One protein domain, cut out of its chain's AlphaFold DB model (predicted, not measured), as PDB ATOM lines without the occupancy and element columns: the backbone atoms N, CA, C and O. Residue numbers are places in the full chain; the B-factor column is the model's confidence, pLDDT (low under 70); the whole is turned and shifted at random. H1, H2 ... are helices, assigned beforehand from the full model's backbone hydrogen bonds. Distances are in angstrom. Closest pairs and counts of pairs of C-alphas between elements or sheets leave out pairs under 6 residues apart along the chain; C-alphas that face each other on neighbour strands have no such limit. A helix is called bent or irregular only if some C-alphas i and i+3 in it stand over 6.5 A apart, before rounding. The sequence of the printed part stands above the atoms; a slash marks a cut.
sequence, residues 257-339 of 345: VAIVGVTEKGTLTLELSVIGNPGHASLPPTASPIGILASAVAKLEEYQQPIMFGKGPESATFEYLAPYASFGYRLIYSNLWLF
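Overview. This is residues 257 to 339 of the 345 residues of the protein "M20_dimer domain-containing protein" of Clastoptera arizonana (Arizona spittle bug) (UniProt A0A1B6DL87). With little regular structure, this is a long, narrow open loop: residues 257 to 288 run out from beside a small helical hairpin, H2 and H3, and turn near His 280, and the chain comes back through H1, the longest helix. The printed part has 83 residues, with three named helices in the order H1, H2, H3 and no named strand. It is all helix by class, though the helices hold 33 residues; it is extended, radius of gyration of the C-alphas 22.6 A, spanning 66 by 25 by 19 A.

Arrangement. Start at H1, residues 289 to 302, apart from H2, residues 313 to 324, and from H3, residues 327 to 333. H2 and H3 touch, closest at the C-alphas of Ala 322 and Arg 330, 4.6 A apart, a hairpin at a shallow tilt of 18 degrees, opposite ways. Every O i to N i+4 pair is within hydrogen-bond range in H1 and H3, 6 of 8 in H2.

Along the chain. Find C-alpha 289 at (-0.120, -27.405, -42.779); H1 runs 19.8 A from there. H2, 18.1 A, is irregular: C-alphas 320 and 323 are 7.2 A apart. H3, 9.9 A, ends at C-alpha 333, (-31.311, 1.664, -22.896).

Size, cuts and confidence. The C-alphas of His 280 and Pro 323, the two farthest apart, are 66.4 A apart. Residues 264 to 271 and 298 to 308, of which 298 to 302 belong to H1, stand free. The printed part has no cut, no link between helices is long, and no printed residue is under 70 in pLDDT.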
ATOM      1  N   VAL A 257     -22.141   2.071  -9.668       85.19
ATOM      2  CA  VAL A 257     -23.083   0.972  -9.888       85.19
ATOM      3  C   VAL A 257     -22.509  -0.282  -9.245       85.19
ATOM      4  O   VAL A 257     -21.362  -0.639  -9.497       85.19
ATOM      5  N   ALA A 258     -23.310  -0.933  -8.405       88.00
ATOM      6  CA  ALA A 258     -23.051  -2.287  -7.938       88.00
ATOM      7  C   ALA A 258     -23.845  -3.241  -8.834       88.00
ATOM      8  O   ALA A 258     -25.078  -3.240  -8.801       88.00
ATOM      9  N   ILE A 259     -23.152  -3.991  -9.688       87.50
ATOM     10  CA  ILE A 259     -23.790  -4.937 -10.607       87.50
ATOM     11  C   ILE A 259     -23.934  -6.278  -9.895       87.50
ATOM     12  O   ILE A 259     -22.950  -6.857  -9.448       87.50
ATOM     13  N   VAL A 260     -25.164  -6.786  -9.830       88.75
ATOM     14  CA  VAL A 260     -25.441  -8.145  -9.355       88.75
ATOM     15  C   VAL A 260     -25.513  -9.066 -10.567       88.75
ATOM     16  O   VAL A 260     -26.495  -9.052 -11.313       88.75
ATOM     17  N   GLY A 261     -24.450  -9.840 -10.783       89.12
ATOM     18  CA  GLY A 261     -24.430 -10.902 -11.785       89.12
ATOM     19  C   GLY A 261     -25.327 -12.059 -11.348       89.12
ATOM     20  O   GLY A 261     -25.183 -12.574 -10.247       89.12
ATOM     21  N   VAL A 262     -26.273 -12.456 -12.200       90.19
ATOM     22  CA  VAL A 262     -27.161 -13.616 -11.959       90.19
ATOM     23  C   VAL A 262     -26.909 -14.765 -12.936       90.19
ATOM     24  O   VAL A 262     -27.517 -15.826 -12.830       90.19
ATOM     25  N   THR A 263     -26.031 -14.537 -13.913       87.94
ATOM     26  CA  THR A 263     -25.615 -15.495 -14.936       87.94
ATOM     27  C   THR A 263     -24.229 -15.124 -15.437       87.94
ATOM     28  O   THR A 263     -23.928 -13.935 -15.556       87.94
ATOM     29  N   GLU A 264     -23.469 -16.117 -15.878       86.94
ATOM     30  CA  GLU A 264     -22.182 -15.927 -16.540       86.94
ATOM     31  C   GLU A 264     -22.177 -16.545 -17.936       86.94
ATOM     32  O   GLU A 264     -22.996 -17.406 -18.274       86.94
ATOM     33  N   LYS A 265     -21.246 -16.088 -18.775       86.94
ATOM     34  CA  LYS A 265     -21.005 -16.716 -20.074       86.94
ATOM     35  C   LYS A 265     -20.178 -17.978 -19.870       86.94
ATOM     36  O   LYS A 265     -19.175 -17.957 -19.172       86.94
ATOM     37  N   GLY A 266     -20.546 -19.051 -20.563       86.19
ATOM     38  CA  GLY A 266     -19.649 -20.190 -20.728       86.19
ATOM     39  C   GLY A 266     -18.455 -19.838 -21.621       86.19
ATOM     40  O   GLY A 266     -18.538 -18.945 -22.469       86.19
ATOM     41  N   THR A 267     -17.367 -20.586 -21.465       85.94
ATOM     42  CA  THR A 267     -16.161 -20.491 -22.295       85.94
ATOM     43  C   THR A 267     -15.841 -21.839 -22.951       85.94
ATOM     44  O   THR A 267     -16.184 -22.899 -22.423       85.94
ATOM     45  N   LEU A 268     -15.208 -21.795 -24.126       85.94
ATOM     46  CA  LEU A 268     -14.684 -22.957 -24.837       85.94
ATOM     47  C   LEU A 268     -13.301 -22.614 -25.394       85.94
ATOM     48  O   LEU A 268     -13.180 -21.809 -26.315       85.94
ATOM     49  N   THR A 269     -12.280 -23.285 -24.873       85.44
ATOM     50  CA  THR A 269     -10.911 -23.216 -25.395       85.44
ATOM     51  C   THR A 269     -10.653 -24.432 -26.282       85.44
ATOM     52  O   THR A 269     -10.909 -25.564 -25.868       85.44
ATOM     53  N   LEU A 270     -10.165 -24.207 -27.506       86.06
ATOM     54  CA  LEU A 270      -9.887 -25.257 -28.492       86.06
ATOM     55  C   LEU A 270      -8.411 -25.248 -28.890       86.06
ATOM     56  O   LEU A 270      -7.858 -24.195 -29.200       86.06
ATOM     57  N   GLU A 271      -7.809 -26.432 -28.968       91.00
ATOM     58  CA  GLU A 271      -6.512 -26.634 -29.611       91.00
ATOM     59  C   GLU A 271      -6.730 -27.153 -31.038       91.00
ATOM     60  O   GLU A 271      -7.371 -28.187 -31.248       91.00
ATOM     61  N   LEU A 272      -6.205 -26.433 -32.031       92.75
ATOM     62  CA  LEU A 272      -6.257 -26.829 -33.437       92.75
ATOM     63  C   LEU A 272      -4.864 -27.247 -33.899       92.75
ATOM     64  O   LEU A 272      -3.936 -26.439 -33.895       92.75
ATOM     65  N   SER A 273      -4.723 -28.488 -34.360       94.44
ATOM     66  CA  SER A 273      -3.459 -29.016 -34.873       94.44
ATOM     67  C   SER A 273      -3.625 -29.599 -36.277       94.44
ATOM     68  O   SER A 273      -4.633 -30.219 -36.616       94.44
ATOM     69  N   VAL A 274      -2.618 -29.368 -37.124       94.06
ATOM     70  CA  VAL A 274      -2.541 -29.928 -38.478       94.06
ATOM     71  C   VAL A 274      -1.173 -30.568 -38.650       94.06
ATOM     72  O   VAL A 274      -0.147 -29.898 -38.552       94.06
ATOM     73  N   ILE A 275      -1.161 -31.864 -38.942       91.31
ATOM     74  CA  ILE A 275       0.057 -32.623 -39.225       91.31
ATOM     75  C   ILE A 275       0.177 -32.774 -40.741       91.31
ATOM     76  O   ILE A 275      -0.781 -33.155 -41.412       91.31
ATOM     77  N   GLY A 276       1.358 -32.496 -41.291       86.25
ATOM     78  CA  GLY A 276       1.650 -32.765 -42.696       86.25
ATOM     79  C   GLY A 276       3.105 -33.136 -42.926       86.25
ATOM     80  O   GLY A 276       3.942 -33.036 -42.031       86.25
ATOM     81  N   ASN A 277       3.391 -33.591 -44.142       83.50
ATOM     82  CA  ASN A 277       4.717 -34.078 -44.502       83.50
ATOM     83  C   ASN A 277       5.706 -32.915 -44.703       83.50
ATOM     84  O   ASN A 277       5.328 -31.886 -45.272       83.50
ATOM     85  N   PRO A 278       6.979 -33.078 -44.302       75.00
ATOM     86  CA  PRO A 278       8.027 -32.118 -44.628       75.00
ATOM     87  C   PRO A 278       8.252 -32.069 -46.147       75.00
ATOM     88  O   PRO A 278       8.247 -33.099 -46.820       75.00
ATOM     89  N   GLY A 279       8.454 -30.869 -46.695       72.38
ATOM     90  CA  GLY A 279       8.654 -30.643 -48.130       72.38
ATOM     91  C   GLY A 279       9.748 -29.613 -48.403       72.38
ATOM     92  O   GLY A 279      10.007 -28.737 -47.578       72.38
ATOM     93  N   HIS A 280      10.404 -29.716 -49.560       77.56
ATOM     94  CA  HIS A 280      11.422 -28.749 -49.970       77.56
ATOM     95  C   HIS A 280      10.757 -27.397 -50.265       77.56
ATOM     96  O   HIS A 280       9.833 -27.328 -51.070       77.56
ATOM     97  N   ALA A 281      11.256 -26.303 -49.682       76.00
ATOM     98  CA  ALA A 281      10.640 -24.974 -49.814       76.00
ATOM     99  C   ALA A 281      10.546 -24.439 -51.264       76.00
ATOM    100  O   ALA A 281       9.793 -23.506 -51.522       76.00
ATOM    101  N   SER A 282      11.282 -25.029 -52.214       81.06
ATOM    102  CA  SER A 282      11.256 -24.681 -53.644       81.06
ATOM    103  C   SER A 282      10.208 -25.466 -54.443       81.06
ATOM    104  O   SER A 282       9.923 -25.102 -55.580       81.06
ATOM    105  N   LEU A 283       9.625 -26.519 -53.858       77.94
ATOM    106  CA  LEU A 283       8.532 -27.320 -54.414       77.94
ATOM    107  C   LEU A 283       7.416 -27.447 -53.362       77.94
ATOM    108  O   LEU A 283       7.163 -28.545 -52.855       77.94
ATOM    109  N   PRO A 284       6.789 -26.326 -52.963       74.19
ATOM    110  CA  PRO A 284       5.782 -26.354 -51.917       74.19
ATOM    111  C   PRO A 284       4.547 -27.158 -52.363       74.19
ATOM    112  O   PRO A 284       4.141 -27.074 -53.526       74.19
ATOM    113  N   PRO A 285       3.917 -27.925 -51.452       78.62
ATOM    114  CA  PRO A 285       2.641 -28.572 -51.732       78.62
ATOM    115  C   PRO A 285       1.535 -27.526 -51.934       78.62
ATOM    116  O   PRO A 285       1.617 -26.409 -51.424       78.62
ATOM    117  N   THR A 286       0.463 -27.909 -52.632       80.81
ATOM    118  CA  THR A 286      -0.691 -27.031 -52.911       80.81
ATOM    119  C   THR A 286      -1.374 -26.510 -51.645       80.81
ATOM    120  O   THR A 286      -1.850 -25.379 -51.633       80.81
ATOM    121  N   ALA A 287      -1.391 -27.306 -50.574       85.12
ATOM    122  CA  ALA A 287      -1.837 -26.898 -49.248       85.12
ATOM    123  C   ALA A 287      -0.794 -27.319 -48.206       85.12
ATOM    124  O   ALA A 287      -0.568 -28.507 -47.977       85.12
ATOM    125  N   SER A 288      -0.141 -26.342 -47.579       89.31
ATOM    126  CA  SER A 288       0.757 -26.591 -46.452       89.31
ATOM    127  C   SER A 288      -0.038 -26.715 -45.144       89.31
ATOM    128  O   SER A 288      -1.117 -26.128 -45.038       89.31
ATOM    129  N   PRO A 289       0.492 -27.398 -44.111       91.31
ATOM    130  CA  PRO A 289      -0.120 -27.405 -42.779       91.31
ATOM    131  C   PRO A 289      -0.385 -25.997 -42.236       91.31
ATOM    132  O   PRO A 289      -1.447 -25.744 -41.676       91.31
ATOM    133  N   ILE A 290       0.539 -25.063 -42.497       90.81
ATOM    134  CA  ILE A 290       0.390 -23.644 -42.149       90.81
ATOM    135  C   ILE A 290      -0.818 -23.038 -42.873       90.81
ATOM    136  O   ILE A 290      -1.643 -22.391 -42.240       90.81
ATOM    137  N   GLY A 291      -0.951 -23.264 -44.184       92.06
ATOM    138  CA  GLY A 291      -2.072 -22.743 -44.970       92.06
ATOM    139  C   GLY A 291      -3.423 -23.318 -44.538       92.06
ATOM    140  O   GLY A 291      -4.406 -22.585 -44.464       92.06
ATOM    141  N   ILE A 292      -3.469 -24.610 -44.198       93.56
ATOM    142  CA  ILE A 292      -4.678 -25.270 -43.689       93.56
ATOM    143  C   ILE A 292      -5.073 -24.683 -42.332       93.56
ATOM    144  O   ILE A 292      -6.225 -24.283 -42.161       93.56
ATOM    145  N   LEU A 293      -4.130 -24.587 -41.388       95.12
ATOM    146  CA  LEU A 293      -4.394 -24.042 -40.056       95.12
ATOM    147  C   LEU A 293      -4.809 -22.567 -40.127       95.12
ATOM    148  O   LEU A 293      -5.809 -22.184 -39.526       95.12
ATOM    149  N   ALA A 294      -4.112 -21.756 -40.927       94.94
ATOM    150  CA  ALA A 294      -4.470 -20.357 -41.150       94.94
ATOM    151  C   ALA A 294      -5.880 -20.215 -41.748       94.94
ATOM    152  O   ALA A 294      -6.648 -19.359 -41.317       94.94
ATOM    153  N   SER A 295      -6.255 -21.083 -42.696       95.06
ATOM    154  CA  SER A 295      -7.611 -21.096 -43.255       95.06
ATOM    155  C   SER A 295      -8.667 -21.499 -42.221       95.06
ATOM    156  O   SER A 295      -9.757 -20.932 -42.229       95.06
ATOM    157  N   ALA A 296      -8.365 -22.444 -41.326       94.69
ATOM    158  CA  ALA A 296      -9.274 -22.835 -40.251       94.69
ATOM    159  C   ALA A 296      -9.522 -21.679 -39.265       94.69
ATOM    160  O   ALA A 296     -10.674 -21.389 -38.956       94.69
ATOM    161  N   VAL A 297      -8.465 -20.974 -38.846       94.69
ATOM    162  CA  VAL A 297      -8.575 -19.789 -37.975       94.69
ATOM    163  C   VAL A 297      -9.353 -18.669 -38.666       94.69
ATOM    164  O   VAL A 297     -10.275 -18.115 -38.078       94.69
ATOM    165  N   ALA A 298      -9.050 -18.384 -39.937       95.75
ATOM    166  CA  ALA A 298      -9.765 -17.364 -40.703       95.75
ATOM    167  C   ALA A 298     -11.272 -17.654 -40.792       95.75
ATOM    168  O   ALA A 298     -12.080 -16.740 -40.674       95.75
ATOM    169  N   LYS A 299     -11.660 -18.927 -40.938       95.38
ATOM    170  CA  LYS A 299     -13.072 -19.326 -40.925       95.38
ATOM    171  C   LYS A 299     -13.725 -19.121 -39.559       95.38
ATOM    172  O   LYS A 299     -14.878 -18.723 -39.518       95.38
ATOM    173  N   LEU A 300     -13.039 -19.366 -38.445       92.38
ATOM    174  CA  LEU A 300     -13.629 -19.107 -37.124       92.38
ATOM    175  C   LEU A 300     -13.954 -17.620 -36.920       92.38
ATOM    176  O   LEU A 300     -15.005 -17.300 -36.372       92.38
ATOM    177  N   GLU A 301     -13.100 -16.727 -37.421       92.00
ATOM    178  CA  GLU A 301     -13.343 -15.278 -37.405       92.00
ATOM    179  C   GLU A 301     -14.405 -14.831 -38.420       92.00
ATOM    180  O   GLU A 301     -15.141 -13.881 -38.172       92.00
ATOM    181  N   GLU A 302     -14.510 -15.504 -39.566       95.12
ATOM    182  CA  GLU A 302     -15.540 -15.209 -40.569       95.12
ATOM    183  C   GLU A 302     -16.936 -15.671 -40.115       95.12
ATOM    184  O   GLU A 302     -17.931 -14.998 -40.377       95.12
ATOM    185  N   TYR A 303     -17.012 -16.802 -39.406       92.44
ATOM    186  CA  TYR A 303     -18.253 -17.442 -38.961       92.44
ATOM    187  C   TYR A 303     -18.409 -17.364 -37.434       92.44
ATOM    188  O   TYR A 303     -18.515 -18.385 -36.747       92.44
ATOM    189  N   GLN A 304     -18.423 -16.140 -36.900       88.50
ATOM    190  CA  GLN A 304     -18.631 -15.898 -35.470       88.50
ATOM    191  C   GLN A 304     -20.005 -16.396 -34.999       88.50
ATOM    192  O   GLN A 304     -20.997 -16.364 -35.729       88.50
ATOM    193  N   GLN A 305     -20.068 -16.849 -33.743       85.31
ATOM    194  CA  GLN A 305     -21.332 -17.229 -33.113       85.31
ATOM    195  C   GLN A 305     -22.274 -16.018 -33.008       85.31
ATOM    196  O   GLN A 305     -21.807 -14.890 -32.820       85.31
ATOM    197  N   PRO A 306     -23.600 -16.230 -33.088       84.06
ATOM    198  CA  PRO A 306     -24.557 -15.134 -33.056       84.06
ATOM    199  C   PRO A 306     -24.465 -14.349 -31.743       84.06
ATOM    200  O   PRO A 306     -24.375 -14.916 -30.651       84.06
ATOM    201  N   ILE A 307     -24.552 -13.022 -31.842       82.12
ATOM    202  CA  ILE A 307     -24.609 -12.139 -30.676       82.12
ATOM    203  C   ILE A 307     -25.939 -12.378 -29.950       82.12
ATOM    204  O   ILE A 307     -27.016 -12.120 -30.485       82.12
ATOM    205  N   MET A 308     -25.863 -12.845 -28.703       80.06
ATOM    206  CA  MET A 308     -27.039 -13.132 -27.865       80.06
ATOM    207  C   MET A 308     -27.487 -11.947 -26.994       80.06
ATOM    208  O   MET A 308     -28.393 -12.095 -26.182       80.06
ATOM    209  N   PHE A 309     -26.876 -10.775 -27.172       81.31
ATOM    210  CA  PHE A 309     -27.208  -9.558 -26.431       81.31
ATOM    211  C   PHE A 309     -28.662  -9.117 -26.666       81.31
ATOM    212  O   PHE A 309     -29.146  -9.110 -27.800       81.31
ATOM    213  N   GLY A 310     -29.341  -8.705 -25.596       77.25
ATOM    214  CA  GLY A 310     -30.742  -8.294 -25.593       77.25
ATOM    215  C   GLY A 310     -31.727  -9.446 -25.365       77.25
ATOM    216  O   GLY A 310     -32.931  -9.237 -25.511       77.25
ATOM    217  N   LYS A 311     -31.238 -10.651 -25.047       78.19
ATOM    218  CA  LYS A 311     -32.057 -11.854 -24.811       78.19
ATOM    219  C   LYS A 311     -31.910 -12.419 -23.399       78.19
ATOM    220  O   LYS A 311     -32.659 -13.328 -23.049       78.19
ATOM    221  N   GLY A 312     -30.946 -11.933 -22.625       84.19
ATOM    222  CA  GLY A 312     -30.667 -12.395 -21.275       84.19
ATOM    223  C   GLY A 312     -30.887 -11.310 -20.216       84.19
ATOM    224  O   GLY A 312     -31.496 -10.271 -20.485       84.19
ATOM    225  N   PRO A 313     -30.402 -11.542 -18.985       86.81
ATOM    226  CA  PRO A 313     -30.567 -10.601 -17.880       86.81
ATOM    227  C   PRO A 313     -29.891  -9.245 -18.131       86.81
ATOM    228  O   PRO A 313     -30.295  -8.253 -17.528       86.81
ATOM    229  N   GLU A 314     -28.935  -9.158 -19.063       87.00
ATOM    230  CA  GLU A 314     -28.288  -7.898 -19.428       87.00
ATOM    231  C   GLU A 314     -29.291  -6.850 -19.921       87.00
ATOM    232  O   GLU A 314     -29.128  -5.667 -19.625       87.00
ATOM    233  N   SER A 315     -30.365  -7.251 -20.617       86.19
ATOM    234  CA  SER A 315     -31.372  -6.291 -21.081       86.19
ATOM    235  C   SER A 315     -32.069  -5.606 -19.908       86.19
ATOM    236  O   SER A 315     -32.294  -4.396 -19.951       86.19
ATOM    237  N   ALA A 316     -32.356  -6.365 -18.846       86.12
ATOM    238  CA  ALA A 316     -32.936  -5.836 -17.621       86.12
ATOM    239  C   ALA A 316     -31.953  -4.899 -16.907       86.12
ATOM    240  O   ALA A 316     -32.369  -3.848 -16.427       86.12
ATOM    241  N   THR A 317     -30.651  -5.214 -16.899       87.94
ATOM    242  CA  THR A 317     -29.611  -4.322 -16.359       87.94
ATOM    243  C   THR A 317     -29.635  -2.951 -17.037       87.94
ATOM    244  O   THR A 317     -29.684  -1.927 -16.358       87.94
ATOM    245  N   PHE A 318     -29.644  -2.904 -18.371       89.19
ATOM    246  CA  PHE A 318     -29.686  -1.632 -19.100       89.19
ATOM    247  C   PHE A 318     -31.006  -0.886 -18.896       89.19
ATOM    248  O   PHE A 318     -30.986   0.323 -18.673       89.19
ATOM    249  N   GLU A 319     -32.145  -1.581 -18.923       86.69
ATOM    250  CA  GLU A 319     -33.448  -0.952 -18.686       86.69
ATOM    251  C   GLU A 319     -33.536  -0.354 -17.271       86.69
ATOM    252  O   GLU A 319     -33.983   0.782 -17.113       86.69
ATOM    253  N   TYR A 320     -33.005  -1.057 -16.265       86.62
ATOM    254  CA  TYR A 320     -32.903  -0.576 -14.885       86.62
ATOM    255  C   TYR A 320     -32.002   0.660 -14.758       86.62
ATOM    256  O   TYR A 320     -32.271   1.567 -13.970       86.62
ATOM    257  N   LEU A 321     -30.932   0.729 -15.553       88.19
ATOM    258  CA  LEU A 321     -29.992   1.851 -15.545       88.19
ATOM    259  C   LEU A 321     -30.439   3.043 -16.390       88.19
ATOM    260  O   LEU A 321     -29.916   4.144 -16.202       88.19
ATOM    261  N   ALA A 322     -31.409   2.866 -17.291       90.06
ATOM    262  CA  ALA A 322     -31.870   3.907 -18.205       90.06
ATOM    263  C   ALA A 322     -32.222   5.243 -17.510       90.06
ATOM    264  O   ALA A 322     -31.798   6.283 -18.021       90.06
ATOM    265  N   PRO A 323     -32.908   5.280 -16.347       88.44
ATOM    266  CA  PRO A 323     -33.219   6.538 -15.665       88.44
ATOM    267  C   PRO A 323     -31.990   7.280 -15.124       88.44
ATOM    268  O   PRO A 323     -32.051   8.493 -14.919       88.44
ATOM    269  N   TYR A 324     -30.887   6.563 -14.891       86.88
ATOM    270  CA  TYR A 324     -29.628   7.096 -14.361       86.88
ATOM    271  C   TYR A 324     -28.609   7.425 -15.460       86.88
ATOM    272  O   TYR A 324     -27.536   7.955 -15.161       86.88
ATOM    273  N   ALA A 325     -28.932   7.114 -16.716       89.38
ATOM    274  CA  ALA A 325     -28.090   7.393 -17.864       89.38
ATOM    275  C   ALA A 325     -28.332   8.805 -18.428       89.38
ATOM    276  O   ALA A 325     -29.425   9.372 -18.315       89.38
ATOM    277  N   SER A 326     -27.325   9.372 -19.093       90.88
ATOM    278  CA  SER A 326     -27.482  10.614 -19.854       90.88
ATOM    279  C   SER A 326     -28.519  10.445 -20.971       90.88
ATOM    280  O   SER A 326     -28.760   9.339 -21.452       90.88
ATOM    281  N   PHE A 327     -29.155  11.539 -21.402       90.19
ATOM    282  CA  PHE A 327     -30.350  11.483 -22.258       90.19
ATOM    283  C   PHE A 327     -30.187  10.620 -23.524       90.19
ATOM    284  O   PHE A 327     -31.073   9.831 -23.845       90.19
ATOM    285  N   GLY A 328     -29.042  10.712 -24.209       90.50
ATOM    286  CA  GLY A 328     -28.761   9.889 -25.391       90.50
ATOM    287  C   GLY A 328     -28.727   8.391 -25.077       90.50
ATOM    288  O   GLY A 328     -29.373   7.600 -25.762       90.50
ATOM    289  N   TYR A 329     -28.044   8.002 -24.000       91.31
ATOM    290  CA  TYR A 329     -27.999   6.610 -23.549       91.31
ATOM    291  C   TYR A 329     -29.337   6.140 -22.986       91.31
ATOM    292  O   TYR A 329     -29.742   5.014 -23.245       91.31
ATOM    293  N   ARG A 330     -30.082   7.013 -22.304       91.50
ATOM    294  CA  ARG A 330     -31.437   6.726 -21.825       91.50
ATOM    295  C   ARG A 330     -32.378   6.357 -22.970       91.50
ATOM    296  O   ARG A 330     -33.154   5.416 -22.820       91.50
ATOM    297  N   LEU A 331     -32.291   7.032 -24.121       91.06
ATOM    298  CA  LEU A 331     -33.064   6.666 -25.318       91.06
ATOM    299  C   LEU A 331     -32.708   5.261 -25.821       91.06
ATOM    300  O   LEU A 331     -33.607   4.513 -26.194       91.06
ATOM    301  N   ILE A 332     -31.424   4.894 -25.794       90.25
ATOM    302  CA  ILE A 332     -30.946   3.574 -26.227       90.25
ATOM    303  C   ILE A 332     -31.385   2.490 -25.233       90.25
ATOM    304  O   ILE A 332     -32.045   1.530 -25.622       90.25
ATOM    305  N   TYR A 333     -31.068   2.655 -23.948       90.69
ATOM    306  CA  TYR A 333     -31.311   1.664 -22.896       90.69
ATOM    307  C   TYR A 333     -32.799   1.391 -22.663       90.69
ATOM    308  O   TYR A 333     -33.188   0.251 -22.433       90.69
ATOM    309  N   SER A 334     -33.658   2.402 -22.817       89.50
ATOM    310  CA  SER A 334     -35.118   2.229 -22.740       89.50
ATOM    311  C   SER A 334     -35.736   1.574 -23.985       89.50
ATOM    312  O   SER A 334     -36.906   1.190 -23.968       89.50
ATOM    313  N   ASN A 335     -34.972   1.445 -25.077       89.50
ATOM    314  CA  ASN A 335     -35.462   0.961 -26.367       89.50
ATOM    315  C   ASN A 335     -34.545  -0.082 -27.015       89.50
ATOM    316  O   ASN A 335     -34.480  -0.171 -28.240       89.50
ATOM    317  N   LEU A 336     -33.882  -0.913 -26.207       86.62
ATOM    318  CA  LEU A 336     -33.007  -1.986 -26.687       86.62
ATOM    319  C   LEU A 336     -33.668  -2.858 -27.777       86.62
ATOM    320  O   LEU A 336     -33.034  -3.195 -28.771       86.62
ATOM    321  N   TRP A 337     -34.973  -3.121 -27.672       84.25
ATOM    322  CA  TRP A 337     -35.762  -3.872 -28.659       84.25
ATOM    323  C   TRP A 337     -35.644  -3.374 -30.118       84.25
ATOM    324  O   TRP A 337     -35.791  -4.181 -31.036       84.25
ATOM    325  N   LEU A 338     -35.348  -2.088 -30.354       84.25
ATOM    326  CA  LEU A 338     -35.152  -1.526 -31.701       84.25
ATOM    327  C   LEU A 338     -33.848  -1.972 -32.362       84.25
ATOM    328  O   LEU A 338     -33.757  -2.005 -33.588       84.25
ATOM    329  N   PHE A 339     -32.836  -2.294 -31.561       77.56
ATOM    330  CA  PHE A 339     -31.484  -2.558 -32.042       77.56
ATOM    331  C   PHE A 339     -31.196  -4.055 -32.208       77.56
ATOM    332  O   PHE A 339     -30.289  -4.418 -32.952       77.56
TER     333      PHE A 339